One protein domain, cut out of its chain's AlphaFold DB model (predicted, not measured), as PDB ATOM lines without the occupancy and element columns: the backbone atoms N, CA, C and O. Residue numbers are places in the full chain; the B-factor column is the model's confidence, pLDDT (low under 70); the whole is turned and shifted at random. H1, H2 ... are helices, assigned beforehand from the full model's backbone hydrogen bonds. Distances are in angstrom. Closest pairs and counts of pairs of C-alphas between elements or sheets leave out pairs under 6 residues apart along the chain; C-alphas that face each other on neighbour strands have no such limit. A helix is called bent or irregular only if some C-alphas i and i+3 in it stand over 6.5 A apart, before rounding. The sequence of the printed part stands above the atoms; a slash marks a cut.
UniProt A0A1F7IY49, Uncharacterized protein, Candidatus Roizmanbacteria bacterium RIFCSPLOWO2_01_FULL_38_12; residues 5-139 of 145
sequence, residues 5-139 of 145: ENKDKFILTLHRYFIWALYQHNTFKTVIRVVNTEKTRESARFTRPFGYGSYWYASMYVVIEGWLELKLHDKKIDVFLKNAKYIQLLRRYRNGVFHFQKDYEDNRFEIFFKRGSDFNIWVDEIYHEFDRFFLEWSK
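AT A GLANCE: This is residues 5 to 139 of the 145 residues of an uncharacterized protein of Candidatus Roizmanbacteria bacterium RIFCSPLOWO2_01_FULL_38_12 (UniProt A0A1F7IY49). A long helical hairpin, H1 and H2, runs along the longest axis; H4 crosses H2, while H6 slants past one side of the hairpin. Short H3 packs on H6 and short H5 on H4, and the hairpin's turn, residues 37 to 43, sticks out at one end. The printed part has 135 residues, with six named helices in the order H1 to H6 and no named strand; the class is all helix. It is compact, with a radius of gyration of the C-alphas of 15.7 A, yet elongated, spanning 52 by 29 by 26 A.

IN THESE COORDINATES: H1, residues 5 to 37, begins with C-alpha 5 at (-58.333, 2.422, -51.023) and is 48.6 A long. H2, residues 42 to 69, is 40.7 A long, with a kink of 27 degrees near residue 51; it is irregular, but only just, C-alphas 45 and 48 being 6.7 A apart. H3 is residues 75 to 81. H4, residues 84 to 98, is 21.3 A long. H5, residues 107 to 113, is irregular, but only just: C-alphas 108 and 111 are 6.7 A apart. H6, residues 118 to 139, is 31.8 A long and ends with C-alpha 139 at (-41.333, 1.759, -53.037).

HOW THE PARTS SIT: H1 and H2 form a hairpin and touch at a shallow tilt of 17 degrees, opposite ways; their closest C-alphas, of Gln 24 and Trp 56, are 5.0 A apart. The helix packing is mostly crossed, one of six touching pairs being at a shallow tilt. H2, with residues 54 to 64 alone, touches H4 at a steep tilt of 58 degrees; their closest C-alphas, of Ala 58 and Arg 94, are 4.1 A apart. H4 touches H5, about perpendicular at 75 degrees, with C-alphas of Tyr 93 and Arg 108 closest at 6.1 A. H6 only just touches H1, with 3 pairs of C-alphas within 8 A, the closest those of His 15 and Phe 134 at 6.6 A. H6 touches H3, C-alphas of Ile 77 and Glu 129 being closest at 5.9 A. H1 and H4 are apart. In H4 and H6 every O i to N i+4 pair is within hydrogen-bond range; 27 of 29 are in H1, 21 of 24 in H2, and 1 of 3 each in H3 and H5, whose O i to N i+3 pairs are within range in 2 of 4 and 3 of 4.

THE WHOLE: The farthest C-alphas, of Glu 5 and Lys 39, are 53.2 A apart. The printed part has no cut and no long link. Residues 99 to 105 also stand free. The mean pLDDT of the printed part is 86.5; residue 5, residues 37 to 46 and residues 104 to 116 are under 70.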
ATOM      1  N   GLU A   5     -58.579   1.087 -50.437       62.06
ATOM      2  CA  GLU A   5     -58.333   2.422 -51.023       62.06
ATOM      3  C   GLU A   5     -58.276   3.558 -49.987       62.06
ATOM      4  O   GLU A   5     -57.541   4.535 -50.144       62.06
ATOM      5  N   ASN A   6     -59.028   3.448 -48.889       80.06
ATOM      6  CA  ASN A   6     -58.978   4.444 -47.818       80.06
ATOM      7  C   ASN A   6     -57.710   4.298 -46.970       80.06
ATOM      8  O   ASN A   6     -57.214   5.291 -46.441       80.06
ATOM      9  N   LYS A   7     -57.159   3.084 -46.857       83.50
ATOM     10  CA  LYS A   7     -55.964   2.821 -46.051       83.50
ATOM     11  C   LYS A   7     -54.730   3.506 -46.637       83.50
ATOM     12  O   LYS A   7     -54.024   4.177 -45.888       83.50
ATOM     13  N   ASP A   8     -54.511   3.426 -47.946       88.75
ATOM     14  CA  ASP A   8     -53.332   4.039 -48.580       88.75
ATOM     15  C   ASP A   8     -53.401   5.566 -48.546       88.75
ATOM     16  O   ASP A   8     -52.412   6.240 -48.251       88.75
ATOM     17  N   LYS A   9     -54.601   6.135 -48.709       91.38
ATOM     18  CA  LYS A   9     -54.836   7.572 -48.515       91.38
ATOM     19  C   LYS A   9     -54.530   8.022 -47.081       91.38
ATOM     20  O   LYS A   9     -53.989   9.115 -46.873       91.38
ATOM     21  N   PHE A  10     -54.862   7.205 -46.085       94.75
ATOM     22  CA  PHE A  10     -54.539   7.498 -44.690       94.75
ATOM     23  C   PHE A  10     -53.045   7.355 -44.392       94.75
ATOM     24  O   PHE A  10     -52.489   8.225 -43.723       94.75
ATOM     25  N   ILE A  11     -52.370   6.344 -44.946       95.31
ATOM     26  CA  ILE A  11     -50.912   6.202 -44.829       95.31
ATOM     27  C   ILE A  11     -50.208   7.387 -45.497       95.31
ATOM     28  O   ILE A  11     -49.304   7.965 -44.900       95.31
ATOM     29  N   LEU A  12     -50.666   7.831 -46.672       94.94
ATOM     30  CA  LEU A  12     -50.149   9.029 -47.336       94.94
ATOM     31  C   LEU A  12     -50.341  10.289 -46.477       94.94
ATOM     32  O   LEU A  12     -49.454  11.141 -46.386       94.94
ATOM     33  N   THR A  13     -51.492  10.403 -45.810       96.62
ATOM     34  CA  THR A  13     -51.774  11.500 -44.877       96.62
ATOM     35  C   THR A  13     -50.828  11.466 -43.678       96.62
ATOM     36  O   THR A  13     -50.288  12.508 -43.308       96.62
ATOM     37  N   LEU A  14     -50.578  10.289 -43.099       98.12
ATOM     38  CA  LEU A  14     -49.626  10.122 -42.002       98.12
ATOM     39  C   LEU A  14     -48.186  10.417 -42.450       98.12
ATOM     40  O   LEU A  14     -47.451  11.105 -41.743       98.12
ATOM     41  N   HIS A  15     -47.810   9.979 -43.654       97.81
ATOM     42  CA  HIS A  15     -46.506  10.252 -44.251       97.81
ATOM     43  C   HIS A  15     -46.254  11.758 -44.377       97.81
ATOM     44  O   HIS A  15     -45.162  12.219 -44.068       97.81
ATOM     45  N   ARG A  16     -47.268  12.562 -44.731       97.50
ATOM     46  CA  ARG A  16     -47.144  14.033 -44.736       97.50
ATOM     47  C   ARG A  16     -46.727  14.585 -43.369       97.50
ATOM     48  O   ARG A  16     -45.829  15.422 -43.311       97.50
ATOM     49  N   TYR A  17     -47.347  14.122 -42.281       98.19
ATOM     50  CA  TYR A  17     -46.955  14.533 -40.926       98.19
ATOM     51  C   TYR A  17     -45.532  14.079 -40.586       98.19
ATOM     52  O   TYR A  17     -44.775  14.839 -39.982       98.19
ATOM     53  N   PHE A  18     -45.141  12.882 -41.026       98.31
ATOM     54  CA  PHE A  18     -43.773  12.401 -40.865       98.31
ATOM     55  C   PHE A  18     -42.755  13.253 -41.636       98.31
ATOM     56  O   PHE A  18     -41.729  13.623 -41.076       98.31
ATOM     57  N   ILE A  19     -43.056  13.658 -42.872       97.75
ATOM     58  CA  ILE A  19     -42.204  14.562 -43.658       97.75
ATOM     59  C   ILE A  19     -42.015  15.903 -42.941       97.75
ATOM     60  O   ILE A  19     -40.904  16.433 -42.899       97.75
ATOM     61  N   TRP A  20     -43.061  16.451 -42.319       96.94
ATOM     62  CA  TRP A  20     -42.915  17.654 -41.499       96.94
ATOM     63  C   TRP A  20     -41.996  17.417 -40.296       96.94
ATOM     64  O   TRP A  20     -41.108  18.234 -40.053       96.94
ATOM     65  N   ALA A  21     -42.142  16.290 -39.592       97.00
ATOM     66  CA  ALA A  21     -41.241  15.920 -38.499       97.00
ATOM     67  C   ALA A  21     -39.780  15.777 -38.975       97.00
ATOM     68  O   ALA A  21     -38.877  16.309 -38.331       97.00
ATOM     69  N   LEU A  22     -39.555  15.146 -40.131       95.94
ATOM     70  CA  LEU A  22     -38.256  14.999 -40.796       95.94
ATOM     71  C   LEU A  22     -37.599  16.357 -41.093       95.94
ATOM     72  O   LEU A  22     -36.414  16.548 -40.810       95.94
ATOM     73  N   TYR A  23     -38.351  17.328 -41.620       95.94
ATOM     74  CA  TYR A  23     -37.823  18.674 -41.870       95.94
ATOM     75  C   TYR A  23     -37.368  19.368 -40.583       95.94
ATOM     76  O   TYR A  23     -36.302  19.995 -40.563       95.94
ATOM     77  N   GLN A  24     -38.142  19.239 -39.502       94.75
ATOM     78  CA  GLN A  24     -37.775  19.805 -38.203       94.75
ATOM     79  C   GLN A  24     -36.549  19.102 -37.616       94.75
ATOM     80  O   GLN A  24     -35.628  19.777 -37.161       94.75
ATOM     81  N   HIS A  25     -36.482  17.770 -37.713       94.25
ATOM     82  CA  HIS A  25     -35.328  16.979 -37.292       94.25
ATOM     83  C   HIS A  25     -34.044  17.422 -38.006       94.25
ATOM     84  O   HIS A  25     -33.063  17.795 -37.363       94.25
ATOM     85  N   ASN A  26     -34.053  17.468 -39.339       93.69
ATOM     86  CA  ASN A  26     -32.877  17.855 -40.123       93.69
ATOM     87  C   ASN A  26     -32.436  19.291 -39.821       93.69
ATOM     88  O   ASN A  26     -31.240  19.570 -39.691       93.69
ATOM     89  N   THR A  27     -33.398  20.202 -39.659       92.75
ATOM     90  CA  THR A  27     -33.114  21.593 -39.295       92.75
ATOM     91  C   THR A  27     -32.510  21.682 -37.898       92.75
ATOM     92  O   THR A  27     -31.492  22.345 -37.709       92.75
ATOM     93  N   PHE A  28     -33.068  20.953 -36.929       90.25
ATOM     94  CA  PHE A  28     -32.539  20.857 -35.574       90.25
ATOM     95  C   PHE A  28     -31.092  20.350 -35.557       90.25
ATOM     96  O   PHE A  28     -30.230  20.978 -34.940       90.25
ATOM     97  N   LYS A  29     -30.789  19.268 -36.290       88.56
ATOM     98  CA  LYS A  29     -29.429  18.709 -36.389       88.56
ATOM     99  C   LYS A  29     -28.452  19.703 -37.016       88.56
ATOM    100  O   LYS A  29     -27.341  19.854 -36.508       88.56
ATOM    101  N   THR A  30     -28.857  20.402 -38.076       89.50
ATOM    102  CA  THR A  30     -28.039  21.445 -38.716       89.50
ATOM    103  C   THR A  30     -27.759  22.597 -37.757       89.50
ATOM    104  O   THR A  30     -26.606  22.975 -37.562       89.50
ATOM    105  N   VAL A  31     -28.793  23.116 -37.097       84.31
ATOM    106  CA  VAL A  31     -28.673  24.256 -36.182       84.31
ATOM    107  C   VAL A  31     -27.837  23.897 -34.948       84.31
ATOM    108  O   VAL A  31     -26.988  24.691 -34.549       84.31
ATOM    109  N   ILE A  32     -27.987  22.692 -34.382       81.25
ATOM    110  CA  ILE A  32     -27.124  22.218 -33.285       81.25
ATOM    111  C   ILE A  32     -25.656  22.146 -33.707       81.25
ATOM    112  O   ILE A  32     -24.786  22.519 -32.920       81.25
ATOM    113  N   ARG A  33     -25.364  21.655 -34.918       82.12
ATOM    114  CA  ARG A  33     -23.982  21.563 -35.412       82.12
ATOM    115  C   ARG A  33     -23.338  22.945 -35.480       82.12
ATOM    116  O   ARG A  33     -22.263  23.113 -34.918       82.12
ATOM    117  N   VAL A  34     -24.029  23.924 -36.067       78.06
ATOM    118  CA  VAL A  34     -23.553  25.317 -36.173       78.06
ATOM    119  C   VAL A  34     -23.334  25.943 -34.793       78.06
ATOM    120  O   VAL A  34     -22.269  26.487 -34.509       78.06
ATOM    121  N   VAL A  35     -24.306  25.801 -33.888       74.62
ATOM    122  CA  VAL A  35     -24.205  26.354 -32.528       74.62
ATOM    123  C   VAL A  35     -23.053  25.737 -31.733       74.62
ATOM    124  O   VAL A  35     -22.393  26.445 -30.974       74.62
ATOM    125  N   ASN A  36     -22.788  24.439 -31.905       70.88
ATOM    126  CA  ASN A  36     -21.664  23.772 -31.248       70.88
ATOM    127  C   ASN A  36     -20.300  24.239 -31.799       70.88
ATOM    128  O   ASN A  36     -19.314  24.184 -31.070       70.88
ATOM    129  N   THR A  37     -20.226  24.677 -33.062       68.56
ATOM    130  CA  THR A  37     -18.984  25.171 -33.684       68.56
ATOM    131  C   THR A  37     -18.707  26.648 -33.411       68.56
ATOM    132  O   THR A  37     -17.555  27.073 -33.441       68.56
ATOM    133  N   GLU A  38     -19.735  27.443 -33.118       64.81
ATOM    134  CA  GLU A  38     -19.598  28.879 -32.878       64.81
ATOM    135  C   GLU A  38     -19.499  29.215 -31.375       64.81
ATOM    136  O   GLU A  38     -20.229  28.687 -30.526       64.81
ATOM    137  N   LYS A  39     -18.653  30.196 -31.022       60.31
ATOM    138  CA  LYS A  39     -18.728  30.892 -29.720       60.31
ATOM    139  C   LYS A  39     -19.938  31.840 -29.710       60.31
ATOM    140  O   LYS A  39     -19.803  33.057 -29.704       60.31
ATOM    141  N   THR A  40     -21.134  31.269 -29.758       57.75
ATOM    142  CA  THR A  40     -22.412  31.984 -29.670       57.75
ATOM    143  C   THR A  40     -22.744  32.358 -28.226       57.75
ATOM    144  O   THR A  40     -22.409  31.620 -27.297       57.75
ATOM    145  N   ARG A  41     -23.428  33.499 -28.031       56.81
ATOM    146  CA  ARG A  41     -24.010  33.882 -26.731       56.81
ATOM    147  C   ARG A  41     -24.921  32.762 -26.231       56.81
ATOM    148  O   ARG A  41     -25.707  32.223 -27.007       56.81
ATOM    149  N   GLU A  42     -24.845  32.458 -24.940       57.03
ATOM    150  CA  GLU A  42     -25.595  31.381 -24.282       57.03
ATOM    151  C   GLU A  42     -27.100  31.426 -24.601       57.03
ATOM    152  O   GLU A  42     -27.675  30.420 -25.003       57.03
ATOM    153  N   SER A  43     -27.708  32.616 -24.599       54.41
ATOM    154  CA  SER A  43     -29.120  32.814 -24.954       54.41
ATOM    155  C   SER A  43     -29.491  32.374 -26.380       54.41
ATOM    156  O   SER A  43     -30.581  31.842 -26.593       54.41
ATOM    157  N   ALA A  44     -28.587  32.526 -27.356       53.28
ATOM    158  CA  ALA A  44     -28.799  32.085 -28.738       53.28
ATOM    159  C   ALA A  44     -28.710  30.555 -28.881       53.28
ATOM    160  O   ALA A  44     -29.361  29.972 -29.754       53.28
ATOM    161  N   ARG A  45     -27.955  29.893 -27.992       52.97
ATOM    162  CA  ARG A  45     -27.860  28.425 -27.930       52.97
ATOM    163  C   ARG A  45     -29.168  27.784 -27.472       52.97
ATOM    164  O   ARG A  45     -29.459  26.658 -27.864       52.97
ATOM    165  N   PHE A  46     -29.967  28.513 -26.696       60.22
ATOM    166  CA  PHE A  46     -31.207  28.011 -26.110       60.22
ATOM    167  C   PHE A  46     -32.483  28.424 -26.843       60.22
ATOM    168  O   PHE A  46     -33.519  27.853 -26.551       60.22
ATOM    169  N   THR A  47     -32.468  29.356 -27.803       72.06
ATOM    170  CA  THR A  47     -33.712  29.769 -28.493       72.06
ATOM    171  C   THR A  47     -33.939  29.020 -29.802       72.06
ATOM    172  O   THR A  47     -34.992  28.417 -30.006       72.06
ATOM    173  N   ARG A  48     -32.953  29.018 -30.707       77.50
ATOM    174  CA  ARG A  48     -33.150  28.480 -32.065       77.50
ATOM    175  C   ARG A  48     -33.095  26.948 -32.138       77.50
ATOM    176  O   ARG A  48     -34.036  26.363 -32.673       77.50
ATOM    177  N   PRO A  49     -32.058  26.270 -31.599       80.12
ATOM    178  CA  PRO A  49     -32.039  24.807 -31.566       80.12
ATOM    179  C   PRO A  49     -33.199  24.251 -30.740       80.12
ATOM    180  O   PRO A  49     -33.827  23.277 -31.140       80.12
ATOM    181  N   PHE A  50     -33.522  24.898 -29.619       81.06
ATOM    182  CA  PHE A  50     -34.638  24.499 -28.768       81.06
ATOM    183  C   PHE A  50     -35.978  24.583 -29.495       81.06
ATOM    184  O   PHE A  50     -36.750  23.635 -29.418       81.06
ATOM    185  N   GLY A  51     -36.235  25.660 -30.245       86.75
ATOM    186  CA  GLY A  51     -37.448  25.787 -31.053       86.75
ATOM    187  C   GLY A  51     -37.584  24.653 -32.073       86.75
ATOM    188  O   GLY A  51     -38.580  23.935 -32.063       86.75
ATOM    189  N   TYR A  52     -36.565  24.421 -32.906       90.06
ATOM    190  CA  TYR A  52     -36.621  23.348 -33.911       90.06
ATOM    191  C   TYR A  52     -36.728  21.950 -33.290       90.06
ATOM    192  O   TYR A  52     -37.526  21.135 -33.752       90.06
ATOM    193  N   GLY A  53     -35.980  21.686 -32.216       89.50
ATOM    194  CA  GLY A  53     -36.101  20.442 -31.457       89.50
ATOM    195  C   GLY A  53     -37.511  20.269 -30.898       89.50
ATOM    196  O   GLY A  53     -38.120  19.221 -31.085       89.50
ATOM    197  N   SER A  54     -38.075  21.328 -30.313       90.00
ATOM    198  CA  SER A  54     -39.423  21.315 -29.742       90.00
ATOM    199  C   SER A  54     -40.482  20.922 -30.771       90.00
ATOM    200  O   SER A  54     -41.299  20.034 -30.527       90.00
ATOM    201  N   TYR A  55     -40.422  21.528 -31.958       93.81
ATOM    202  CA  TYR A  55     -41.318  21.191 -33.061       93.81
ATOM    203  C   TYR A  55     -41.100  19.766 -33.569       93.81
ATOM    204  O   TYR A  55     -42.078  19.091 -33.893       93.81
ATOM    205  N   TRP A  56     -39.860  19.277 -33.608       95.19
ATOM    206  CA  TRP A  56     -39.578  17.892 -33.981       95.19
ATOM    207  C   TRP A  56     -40.221  16.894 -33.009       95.19
ATOM    208  O   TRP A  56     -41.043  16.087 -33.442       95.19
ATOM    209  N   TYR A  57     -39.937  16.980 -31.706       93.06
ATOM    210  CA  TYR A  57     -40.521  16.075 -30.705       93.06
ATOM    211  C   TYR A  57     -42.053  16.148 -30.691       93.06
ATOM    212  O   TYR A  57     -42.729  15.119 -30.663       93.06
ATOM    213  N   ALA A  58     -42.620  17.355 -30.758       94.69
ATOM    214  CA  ALA A  58     -44.068  17.522 -30.802       94.69
ATOM    215  C   ALA A  58     -44.682  16.865 -32.054       94.69
ATOM    216  O   ALA A  58     -45.707  16.190 -31.951       94.69
ATOM    217  N   SER A  59     -44.029  16.997 -33.213       97.00
ATOM    218  CA  SER A  59     -44.466  16.365 -34.466       97.00
ATOM    219  C   SER A  59     -44.331  14.841 -34.426       97.00
ATOM    220  O   SER A  59     -45.217  14.144 -34.915       97.00
ATOM    221  N   MET A  60     -43.286  14.304 -33.787       97.50
ATOM    222  CA  MET A  60     -43.126  12.856 -33.606       97.50
ATOM    223  C   MET A  60     -44.296  12.238 -32.842       97.50
ATOM    224  O   MET A  60     -44.761  11.156 -33.197       97.50
ATOM    225  N   TYR A  61     -44.830  12.934 -31.836       97.75
ATOM    226  CA  TYR A  61     -46.021  12.446 -31.149       97.75
ATOM    227  C   TYR A  61     -47.252  12.389 -32.062       97.75
ATOM    228  O   TYR A  61     -48.022  11.440 -31.966       97.75
ATOM    229  N   VAL A  62     -47.433  13.363 -32.959       98.19
ATOM    230  CA  VAL A  62     -48.548  13.367 -33.925       98.19
ATOM    231  C   VAL A  62     -48.439  12.181 -34.890       98.19
ATOM    232  O   VAL A  62     -49.446  11.549 -35.200       98.19
ATOM    233  N   VAL A  63     -47.223  11.820 -35.315       98.56
ATOM    234  CA  VAL A  63     -46.990  10.613 -36.130       98.56
ATOM    235  C   VAL A  63     -47.373   9.346 -35.356       98.56
ATOM    236  O   VAL A  63     -48.061   8.483 -35.895       98.56
ATOM    237  N   ILE A  64     -46.988   9.242 -34.082       98.56
ATOM    238  CA  ILE A  64     -47.363   8.103 -33.228       98.56
ATOM    239  C   ILE A  64     -48.882   8.052 -33.005       98.56
ATOM    240  O   ILE A  64     -49.479   6.982 -33.086       98.56
ATOM    241  N   GLU A  65     -49.518   9.191 -32.737       98.31
ATOM    242  CA  GLU A  65     -50.968   9.299 -32.555       98.31
ATOM    243  C   GLU A  65     -51.715   8.807 -33.798       98.31
ATOM    244  O   GLU A  65     -52.548   7.908 -33.689       98.31
ATOM    245  N   GLY A  66     -51.351   9.311 -34.980       97.94
ATOM    246  CA  GLY A  66     -51.956   8.873 -36.233       97.94
ATOM    247  C   GLY A  66     -51.678   7.400 -36.547       97.94
ATOM    248  O   GLY A  66     -52.567   6.698 -37.018       97.94
ATOM    249  N   TRP A  67     -50.483   6.887 -36.234       98.44
ATOM    250  CA  TRP A  67     -50.174   5.459 -36.374       98.44
ATOM    251  C   TRP A  67     -51.121   4.575 -35.550       98.44
ATOM    252  O   TRP A  67     -51.665   3.592 -36.061       98.44
ATOM    253  N   LEU A  68     -51.342   4.948 -34.285       97.56
ATOM    254  CA  LEU A  68     -52.229   4.238 -33.363       97.56
ATOM    255  C   LEU A  68     -53.703   4.360 -33.774       97.56
ATOM    256  O   LEU A  68     -54.429   3.365 -33.739       97.56
ATOM    257  N   GLU A  69     -54.144   5.545 -34.199       97.06
ATOM    258  CA  GLU A  69     -55.514   5.792 -34.667       97.06
ATOM    259  C   GLU A  69     -55.846   4.958 -35.910       97.06
ATOM    260  O   GLU A  69     -56.903   4.326 -35.989       97.06
ATOM    261  N   LEU A  70     -54.901   4.882 -36.850       96.06
ATOM    262  CA  LEU A  70     -55.022   4.088 -38.070       96.06
ATOM    263  C   LEU A  70     -54.834   2.582 -37.844       96.06
ATOM    264  O   LEU A  70     -55.046   1.803 -38.776       96.06
ATOM    265  N   LYS A  71     -54.463   2.164 -36.624       96.31
ATOM    266  CA  LYS A  71     -54.191   0.765 -36.254       96.31
ATOM    267  C   LYS A  71     -53.186   0.115 -37.208       96.31
ATOM    268  O   LYS A  71     -53.384  -1.003 -37.690       96.31
ATOM    269  N   LEU A  72     -52.140   0.869 -37.543       96.31
ATOM    270  CA  LEU A  72     -51.040   0.372 -38.358       96.31
ATOM    271  C   LEU A  72     -50.144  -0.541 -37.520       96.31
ATOM    272  O   LEU A  72     -50.068  -0.419 -36.298       96.31
ATOM    273  N   HIS A  73     -49.481  -1.467 -38.206       96.56
ATOM    274  CA  HIS A  73     -48.619  -2.458 -37.585       96.56
ATOM    275  C   HIS A  73     -47.347  -2.631 -38.394       96.56
ATOM    276  O   HIS A  73     -47.382  -2.809 -39.613       96.56
ATOM    277  N   ASP A  74     -46.231  -2.610 -37.683       98.06
ATOM    278  CA  ASP A  74     -44.905  -2.904 -38.189       98.06
ATOM    279  C   ASP A  74     -44.077  -3.428 -37.021       98.06
ATOM    280  O   ASP A  74     -43.973  -2.780 -35.983       98.06
ATOM    281  N   LYS A  75     -43.457  -4.597 -37.194       97.88
ATOM    282  CA  LYS A  75     -42.796  -5.302 -36.088       97.88
ATOM    283  C   LYS A  75     -41.726  -4.463 -35.393       97.88
ATOM    284  O   LYS A  75     -41.520  -4.657 -34.199       97.88
ATOM    285  N   LYS A  76     -41.021  -3.591 -36.119       98.31
ATOM    286  CA  LYS A  76     -39.949  -2.781 -35.541       98.31
ATOM    287  C   LYS A  76     -40.526  -1.582 -34.802       98.31
ATOM    288  O   LYS A  76     -40.170  -1.382 -33.649       98.31
ATOM    289  N   ILE A  77     -41.483  -0.869 -35.397       98.44
ATOM    290  CA  ILE A  77     -42.182   0.249 -34.742       98.44
ATOM    291  C   ILE A  77     -42.937  -0.237 -33.493       98.44
ATOM    292  O   ILE A  77     -42.837   0.371 -32.427       98.44
ATOM    293  N   ASP A  78     -43.620  -1.380 -33.581       98.25
ATOM    294  CA  ASP A  78     -44.415  -1.957 -32.491       98.25
ATOM    295  C   ASP A  78     -43.572  -2.259 -31.238       98.25
ATOM    296  O   ASP A  78     -44.093  -2.224 -30.122       98.25
ATOM    297  N   VAL A  79     -42.265  -2.525 -31.378       97.69
ATOM    298  CA  VAL A  79     -41.349  -2.687 -30.232       97.69
ATOM    299  C   VAL A  79     -41.221  -1.381 -29.450       97.69
ATOM    300  O   VAL A  79     -41.338  -1.397 -28.224       97.69
ATOM    301  N   PHE A  80     -41.049  -0.251 -30.140       97.56
ATOM    302  CA  PHE A  80     -40.949   1.061 -29.501       97.56
ATOM    303  C   PHE A  80     -42.266   1.464 -28.840       97.56
ATOM    304  O   PHE A  80     -42.256   1.998 -27.728       97.56
ATOM    305  N   LEU A  81     -43.398   1.147 -29.478       97.44
ATOM    306  CA  LEU A  81     -44.726   1.519 -28.989       97.44
ATOM    307  C   LEU A  81     -45.130   0.824 -27.677       97.44
ATOM    308  O   LEU A  81     -46.033   1.293 -26.986       97.44
ATOM    309  N   LYS A  82     -44.426  -0.240 -27.267       96.94
ATOM    310  CA  LYS A  82     -44.602  -0.862 -25.942       96.94
ATOM    311  C   LYS A  82     -44.177   0.057 -24.796       96.94
ATOM    312  O   LYS A  82     -44.635  -0.121 -23.667       96.94
ATOM    313  N   ASN A  83     -43.323   1.049 -25.054       95.25
ATOM    314  CA  ASN A  83     -42.869   1.983 -24.030       95.25
ATOM    315  C   ASN A  83     -43.888   3.116 -23.809       95.25
ATOM    316  O   ASN A  83     -43.681   4.271 -24.188       95.25
ATOM    317  N   ALA A  84     -44.999   2.784 -23.145       94.00
ATOM    318  CA  ALA A  84     -46.078   3.729 -22.859       94.00
ATOM    319  C   ALA A  84     -45.601   4.979 -22.094       94.00
ATOM    320  O   ALA A  84     -46.135   6.068 -22.299       94.00
ATOM    321  N   LYS A  85     -44.567   4.853 -21.249       93.06
ATOM    322  CA  LYS A  85     -43.970   5.984 -20.522       93.06
ATOM    323  C   LYS A  85     -43.425   7.038 -21.489       93.06
ATOM    324  O   LYS A  85     -43.704   8.220 -21.309       93.06
ATOM    325  N   TYR A  86     -42.673   6.632 -22.509       93.94
ATOM    326  CA  TYR A  86     -42.069   7.566 -23.465       93.94
ATOM    327  C   TYR A  86     -43.097   8.189 -24.407       93.94
ATOM    328  O   TYR A  86     -43.043   9.393 -24.656       93.94
ATOM    329  N   ILE A  87     -44.116   7.429 -24.813       95.31
ATOM    330  CA  ILE A  87     -45.260   7.982 -25.550       95.31
ATOM    331  C   ILE A  87     -45.965   9.062 -24.717       95.31
ATOM    332  O   ILE A  87     -46.279  10.140 -25.219       95.31
ATOM    333  N   GLN A  88     -46.181   8.808 -23.423       92.75
ATOM    334  CA  GLN A  88     -46.809   9.780 -22.529       92.75
ATOM    335  C   GLN A  88     -45.956  11.036 -22.321       92.75
ATOM    336  O   GLN A  88     -46.505  12.137 -22.242       92.75
ATOM    337  N   LEU A  89     -44.629  10.895 -22.262       90.75
ATOM    338  CA  LEU A  89     -43.717  12.041 -22.225       90.75
ATOM    339  C   LEU A  89     -43.840  12.887 -23.496       90.75
ATOM    340  O   LEU A  89     -44.055  14.092 -23.392       90.75
ATOM    341  N   LEU A  90     -43.806  12.261 -24.676       92.75
ATOM    342  CA  LEU A  90     -44.002  12.939 -25.960       92.75
ATOM    343  C   LEU A  90     -45.361  13.648 -26.051       92.75
ATOM    344  O   LEU A  90     -45.427  14.794 -26.494       92.75
ATOM    345  N   ARG A  91     -46.436  13.017 -25.566       94.25
ATOM    346  CA  ARG A  91     -47.770  13.633 -25.496       94.25
ATOM    347  C   ARG A  91     -47.765  14.910 -24.665       94.25
ATOM    348  O   ARG A  91     -48.236  15.954 -25.114       94.25
ATOM    349  N   ARG A  92     -47.236  14.830 -23.441       90.31
ATOM    350  CA  ARG A  92     -47.157  15.980 -22.526       90.31
ATOM    351  C   ARG A  92     -46.279  17.086 -23.096       90.31
ATOM    352  O   ARG A  92     -46.600  18.258 -22.914       90.31
ATOM    353  N   TYR A  93     -45.211  16.715 -23.791       89.50
ATOM    354  CA  TYR A  93     -44.324  17.660 -24.442       89.50
ATOM    355  C   TYR A  93     -44.998  18.380 -25.608       89.50
ATOM    356  O   TYR A  93     -44.985  19.604 -25.640       89.50
ATOM    357  N   ARG A  94     -45.688  17.652 -26.500       92.88
ATOM    358  CA  ARG A  94     -46.509  18.244 -27.569       92.88
ATOM    359  C   ARG A  94     -47.484  19.282 -27.013       92.88
ATOM    360  O   ARG A  94     -47.627  20.357 -27.590       92.88
ATOM    361  N   ASN A  95     -48.093  18.993 -25.862       91.38
ATOM    362  CA  ASN A  95     -48.965  19.951 -25.191       91.38
ATOM    363  C   ASN A  95     -48.198  21.180 -24.675       91.38
ATOM    364  O   ASN A  95     -48.687  22.292 -24.812       91.38
ATOM    365  N   GLY A  96     -47.011  21.002 -24.093       87.31
ATOM    366  CA  GLY A  96     -46.161  22.121 -23.670       87.31
ATOM    367  C   GLY A  96     -45.721  23.019 -24.831       87.31
ATOM    368  O   GLY A  96     -45.673  24.230 -24.670       87.31
ATOM    369  N   VAL A  97     -45.447  22.441 -26.004       89.62
ATOM    370  CA  VAL A  97     -44.995  23.179 -27.197       89.62
ATOM    371  C   VAL A  97     -46.118  23.994 -27.841       89.62
ATOM    372  O   VAL A  97     -45.889  25.133 -28.239       89.62
ATOM    373  N   PHE A  98     -47.324  23.429 -27.961       91.56
ATOM    374  CA  PHE A  98     -48.426  24.075 -28.693       91.56
ATOM    375  C   PHE A  98     -49.463  24.781 -27.814       91.56
ATOM    376  O   PHE A  98     -50.308  25.501 -28.341       91.56
ATOM    377  N   HIS A  99     -49.403  24.625 -26.490       88.12
ATOM    378  CA  HIS A  99     -50.196  25.430 -25.567       88.12
ATOM    379  C   HIS A  99     -49.288  26.400 -24.823       88.12
ATOM    380  O   HIS A  99     -48.308  25.981 -24.212       88.12
ATOM    381  N   PHE A 100     -49.647  27.685 -24.834       86.50
ATOM    382  CA  PHE A 100     -48.930  28.711 -24.083       86.50
ATOM    383  C   PHE A 100     -48.840  28.340 -22.597       86.50
ATOM    384  O   PHE A 100     -49.848  27.997 -21.973       86.50
ATOM    385  N   GLN A 101     -47.631  28.417 -22.044       80.00
ATOM    386  CA  GLN A 101     -47.351  28.190 -20.630       80.00
ATOM    387  C   GLN A 101     -46.935  29.515 -19.999       80.00
ATOM    388  O   GLN A 101     -46.112  30.236 -20.559       80.00
ATOM    389  N   LYS A 102     -47.543  29.855 -18.857       81.62
ATOM    390  CA  LYS A 102     -47.224  31.092 -18.125       81.62
ATOM    391  C   LYS A 102     -45.859  31.010 -17.439       81.62
ATOM    392  O   LYS A 102     -45.182  32.027 -17.334       81.62
ATOM    393  N   ASP A 103     -45.472  29.810 -17.016       75.19
ATOM    394  CA  ASP A 103     -44.193  29.546 -16.366       75.19
ATOM    395  C   ASP A 103     -43.121  29.253 -17.422       75.19
ATOM    396  O   ASP A 103     -43.305  28.390 -18.284       75.19
ATOM    397  N   TYR A 104     -42.008  29.991 -17.370       61.97
ATOM    398  CA  TYR A 104     -40.878  29.829 -18.296       61.97
ATOM    399  C   TYR A 104     -40.078  28.548 -18.010       61.97
ATOM    400  O   TYR A 104     -39.640  27.858 -18.930       61.97
ATOM    401  N   GLU A 105     -39.921  28.213 -16.727       56.56
ATOM    402  CA  GLU A 105     -39.256  27.003 -16.240       56.56
ATOM    403  C   GLU A 105     -40.283  25.891 -16.060       56.56
ATOM    404  O   GLU A 105     -40.794  25.620 -14.977       56.56
ATOM    405  N   ASP A 106     -40.644  25.270 -17.171       62.62
ATOM    406  CA  ASP A 106     -41.583  24.169 -17.158       62.62
ATOM    407  C   ASP A 106     -40.835  22.833 -17.168       62.62
ATOM    408  O   ASP A 106     -40.180  22.460 -18.147       62.62
ATOM    409  N   ASN A 107     -40.985  22.075 -16.078       60.69
ATOM    410  CA  ASN A 107     -40.377  20.757 -15.866       60.69
ATOM    411  C   ASN A 107     -40.679  19.753 -16.998       60.69
ATOM    412  O   ASN A 107     -39.993  18.738 -17.136       60.69
ATOM    413  N   ARG A 108     -41.692  20.009 -17.846       64.25
ATOM    414  CA  ARG A 108     -41.926  19.233 -19.076       64.25
ATOM    415  C   ARG A 108     -40.753  19.308 -20.052       64.25
ATOM    416  O   ARG A 108     -40.572  18.356 -20.802       64.25
ATOM    417  N   PHE A 109     -39.962  20.379 -20.036       66.62
ATOM    418  CA  PHE A 109     -38.801  20.568 -20.908       66.62
ATOM    419  C   PHE A 109     -37.481  20.113 -20.255       66.62
ATOM    420  O   PHE A 109     -36.533  19.800 -20.971       66.62
ATOM    421  N   GLU A 110     -37.416  19.956 -18.927       63.94
ATOM    422  CA  GLU A 110     -36.210  19.506 -18.199       63.94
ATOM    423  C   GLU A 110     -35.683  18.133 -18.632       63.94
ATOM    424  O   GLU A 110     -34.477  17.940 -18.801       63.94
ATOM    425  N   ILE A 111     -36.582  17.175 -18.881       60.00
ATOM    426  CA  ILE A 111     -36.214  15.838 -19.380       60.00
ATOM    427  C   ILE A 111     -35.518  15.913 -20.754       60.00
ATOM    428  O   ILE A 111     -34.701  15.047 -21.075       60.00
ATOM    429  N   PHE A 112     -35.780  16.967 -21.532       60.22
ATOM    430  CA  PHE A 112     -35.229  17.173 -22.874       60.22
ATOM    431  C   PHE A 112     -33.829  17.784 -22.834       60.22
ATOM    432  O   PHE A 112     -33.001  17.473 -23.691       60.22
ATOM    433  N   PHE A 113     -33.522  18.584 -21.808       56.66
ATOM    434  CA  PHE A 113     -32.192  19.168 -21.622       56.66
ATOM    435  C   PHE A 113     -31.128  18.133 -21.228       56.66
ATOM    436  O   PHE A 113     -29.933  18.373 -21.424       56.66
ATOM    437  N   LYS A 114     -31.526  16.938 -20.767       64.44
ATOM    438  CA  LYS A 114     -30.601  15.815 -20.545       64.44
ATOM    439  C   LYS A 114     -30.232  15.148 -21.875       64.44
ATOM    440  O   LYS A 114     -30.792  14.118 -22.260       64.44
ATOM    441  N   ARG A 115     -29.276  15.747 -22.598       52.34
ATOM    442  CA  ARG A 115     -28.605  15.127 -23.760       52.34
ATOM    443  C   ARG A 115     -28.153  13.705 -23.396       52.34
ATOM    444  O   ARG A 115     -27.561  13.508 -22.342       52.34
ATOM    445  N   GLY A 116     -28.427  12.734 -24.271       59.16
ATOM    446  CA  GLY A 116     -28.061  11.329 -24.045       59.16
ATOM    447  C   GLY A 116     -28.969  10.567 -23.076       59.16
ATOM    448  O   GLY A 116     -28.621   9.462 -22.683       59.16
ATOM    449  N   SER A 117     -30.120  11.125 -22.684       75.69
ATOM    450  CA  SER A 117     -31.135  10.350 -21.969       75.69
ATOM    451  C   SER A 117     -31.685   9.221 -22.847       75.69
ATOM    452  O   SER A 117     -31.859   9.396 -24.056       75.69
ATOM    453  N   ASP A 118     -32.041   8.097 -22.224       87.56
ATOM    454  CA  ASP A 118     -32.697   6.955 -22.881       87.56
ATOM    455  C   ASP A 118     -33.924   7.371 -23.704       87.56
ATOM    456  O   ASP A 118     -34.247   6.766 -24.721       87.56
ATOM    457  N   PHE A 119     -34.608   8.435 -23.277       87.50
ATOM    458  CA  PHE A 119     -35.738   9.006 -23.997       87.50
ATOM    459  C   PHE A 119     -35.319   9.639 -25.332       87.50
ATOM    460  O   PHE A 119     -35.959   9.396 -26.350       87.50
ATOM    461  N   ASN A 120     -34.244  10.431 -25.345       87.00
ATOM    462  CA  ASN A 120     -33.752  11.064 -26.569       87.00
ATOM    463  C   ASN A 120     -33.270  10.025 -27.587       87.00
ATOM    464  O   ASN A 120     -33.548  10.178 -28.772       87.00
ATOM    465  N   ILE A 121     -32.605   8.963 -27.114       90.50
ATOM    466  CA  ILE A 121     -32.203   7.821 -27.946       90.50
ATOM    467  C   ILE A 121     -33.447   7.142 -28.523       90.50
ATOM    468  O   ILE A 121     -33.559   6.988 -29.733       90.50
ATOM    469  N   TRP A 122     -34.433   6.837 -27.678       94.38
ATOM    470  CA  TRP A 122     -35.668   6.193 -28.115       94.38
ATOM    471  C   TRP A 122     -36.441   7.002 -29.171       94.38
ATOM    472  O   TRP A 122     -36.985   6.411 -30.102       94.38
ATOM    473  N   VAL A 123     -36.495   8.340 -29.061       94.06
ATOM    474  CA  VAL A 123     -37.168   9.187 -30.069       94.06
ATOM    475  C   VAL A 123     -36.428   9.161 -31.412       94.06
ATOM    476  O   VAL A 123     -37.077   9.130 -32.457       94.06
ATOM    477  N   ASP A 124     -35.096   9.168 -31.396       92.75
ATOM    478  CA  ASP A 124     -34.263   9.091 -32.604       92.75
ATOM    479  C   ASP A 124     -34.418   7.717 -33.289       92.75
ATOM    480  O   ASP A 124     -34.636   7.631 -34.498       92.75
ATOM    481  N   GLU A 125     -34.427   6.636 -32.506       96.12
ATOM    482  CA  GLU A 125     -34.596   5.270 -33.009       96.12
ATOM    483  C   GLU A 125     -35.991   5.025 -33.605       96.12
ATOM    484  O   GLU A 125     -36.101   4.523 -34.725       96.12
ATOM    485  N   ILE A 126     -37.071   5.423 -32.916       97.69
ATOM    486  CA  ILE A 126     -38.425   5.266 -33.474       97.69
ATOM    487  C   ILE A 126     -38.612   6.134 -34.726       97.69
ATOM    488  O   ILE A 126     -39.286   5.716 -35.667       97.69
ATOM    489  N   TYR A 127     -37.988   7.317 -34.779       97.69
ATOM    490  CA  TYR A 127     -37.955   8.150 -35.982       97.69
ATOM    491  C   TYR A 127     -37.331   7.402 -37.170       97.69
ATOM    492  O   TYR A 127     -37.915   7.403 -38.255       97.69
ATOM    493  N   HIS A 128     -36.203   6.716 -36.969       97.81
ATOM    494  CA  HIS A 128     -35.562   5.922 -38.019       97.81
ATOM    495  C   HIS A 128     -36.419   4.740 -38.482       97.81
ATOM    496  O   HIS A 128     -36.430   4.415 -39.672       97.81
ATOM    497  N   GLU A 129     -37.185   4.124 -37.584       98.56
ATOM    498  CA  GLU A 129     -38.104   3.053 -37.970       98.56
ATOM    499  C   GLU A 129     -39.326   3.552 -38.748       98.56
ATOM    500  O   GLU A 129     -39.763   2.881 -39.687       98.56
ATOM    501  N   PHE A 130     -39.835   4.748 -38.437       98.56
ATOM    502  CA  PHE A 130     -40.835   5.408 -39.279       98.56
ATOM    503  C   PHE A 130     -40.272   5.771 -40.658       98.56
ATOM    504  O   PHE A 130     -40.940   5.513 -41.660       98.56
ATOM    505  N   ASP A 131     -39.048   6.307 -40.733       97.88
ATOM    506  CA  ASP A 131     -38.386   6.625 -42.006       97.88
ATOM    507  C   ASP A 131     -38.277   5.379 -42.894       97.88
ATOM    508  O   ASP A 131     -38.739   5.364 -44.039       97.88
ATOM    509  N   ARG A 132     -37.769   4.278 -42.323       98.06
ATOM    510  CA  ARG A 132     -37.710   2.978 -42.996       98.06
ATOM    511  C   ARG A 132     -39.087   2.547 -43.498       98.06
ATOM    512  O   ARG A 132     -39.209   2.176 -44.665       98.06
ATOM    513  N   PHE A 133     -40.107   2.580 -42.639       98.12
ATOM    514  CA  PHE A 133     -41.459   2.158 -43.002       98.12
ATOM    515  C   PHE A 133     -41.998   2.948 -44.201       98.12
ATOM    516  O   PHE A 133     -42.461   2.345 -45.172       98.12
ATOM    517  N   PHE A 134     -41.913   4.281 -44.177       97.50
ATOM    518  CA  PHE A 134     -42.440   5.112 -45.262       97.50
ATOM    519  C   PHE A 134     -41.647   4.959 -46.563       97.50
ATOM    520  O   PHE A 134     -42.245   4.960 -47.643       97.50
ATOM    521  N   LEU A 135     -40.328   4.756 -46.486       96.00
ATOM    522  CA  LEU A 135     -39.497   4.444 -47.651       96.00
ATOM    523  C   LEU A 135     -39.873   3.096 -48.279       96.00
ATOM    524  O   LEU A 135     -39.963   2.994 -49.503       96.00
ATOM    525  N   GLU A 136     -40.092   2.060 -47.469       95.94
ATOM    526  CA  GLU A 136     -40.529   0.744 -47.945       95.94
ATOM    527  C   GLU A 136     -41.936   0.799 -48.553       95.94
ATOM    528  O   GLU A 136     -42.151   0.274 -49.646       95.94
ATOM    529  N   TRP A 137     -42.876   1.470 -47.884       94.38
ATOM    530  CA  TRP A 137     -44.239   1.663 -48.380       94.38
ATOM    531  C   TRP A 137     -44.248   2.418 -49.717       94.38
ATOM    532  O   TRP A 137     -44.824   1.936 -50.691       94.38
ATOM    533  N   SER A 138     -43.516   3.533 -49.823       90.25
ATOM    534  CA  SER A 138     -43.458   4.314 -51.065       90.25
ATOM    535  C   SER A 138     -42.826   3.553 -52.235       90.25
ATOM    536  O   SER A 138     -43.143   3.865 -53.385       90.25
ATOM    537  N   LYS A 139     -41.914   2.606 -51.982       92.44
ATOM    538  CA  LYS A 139     -41.333   1.759 -53.037       92.44
ATOM    539  C   LYS A 139     -42.356   0.759 -53.574       92.44
ATOM    540  O   LYS A 139     -42.442   0.613 -54.787       92.44
TER     541      LYS A 139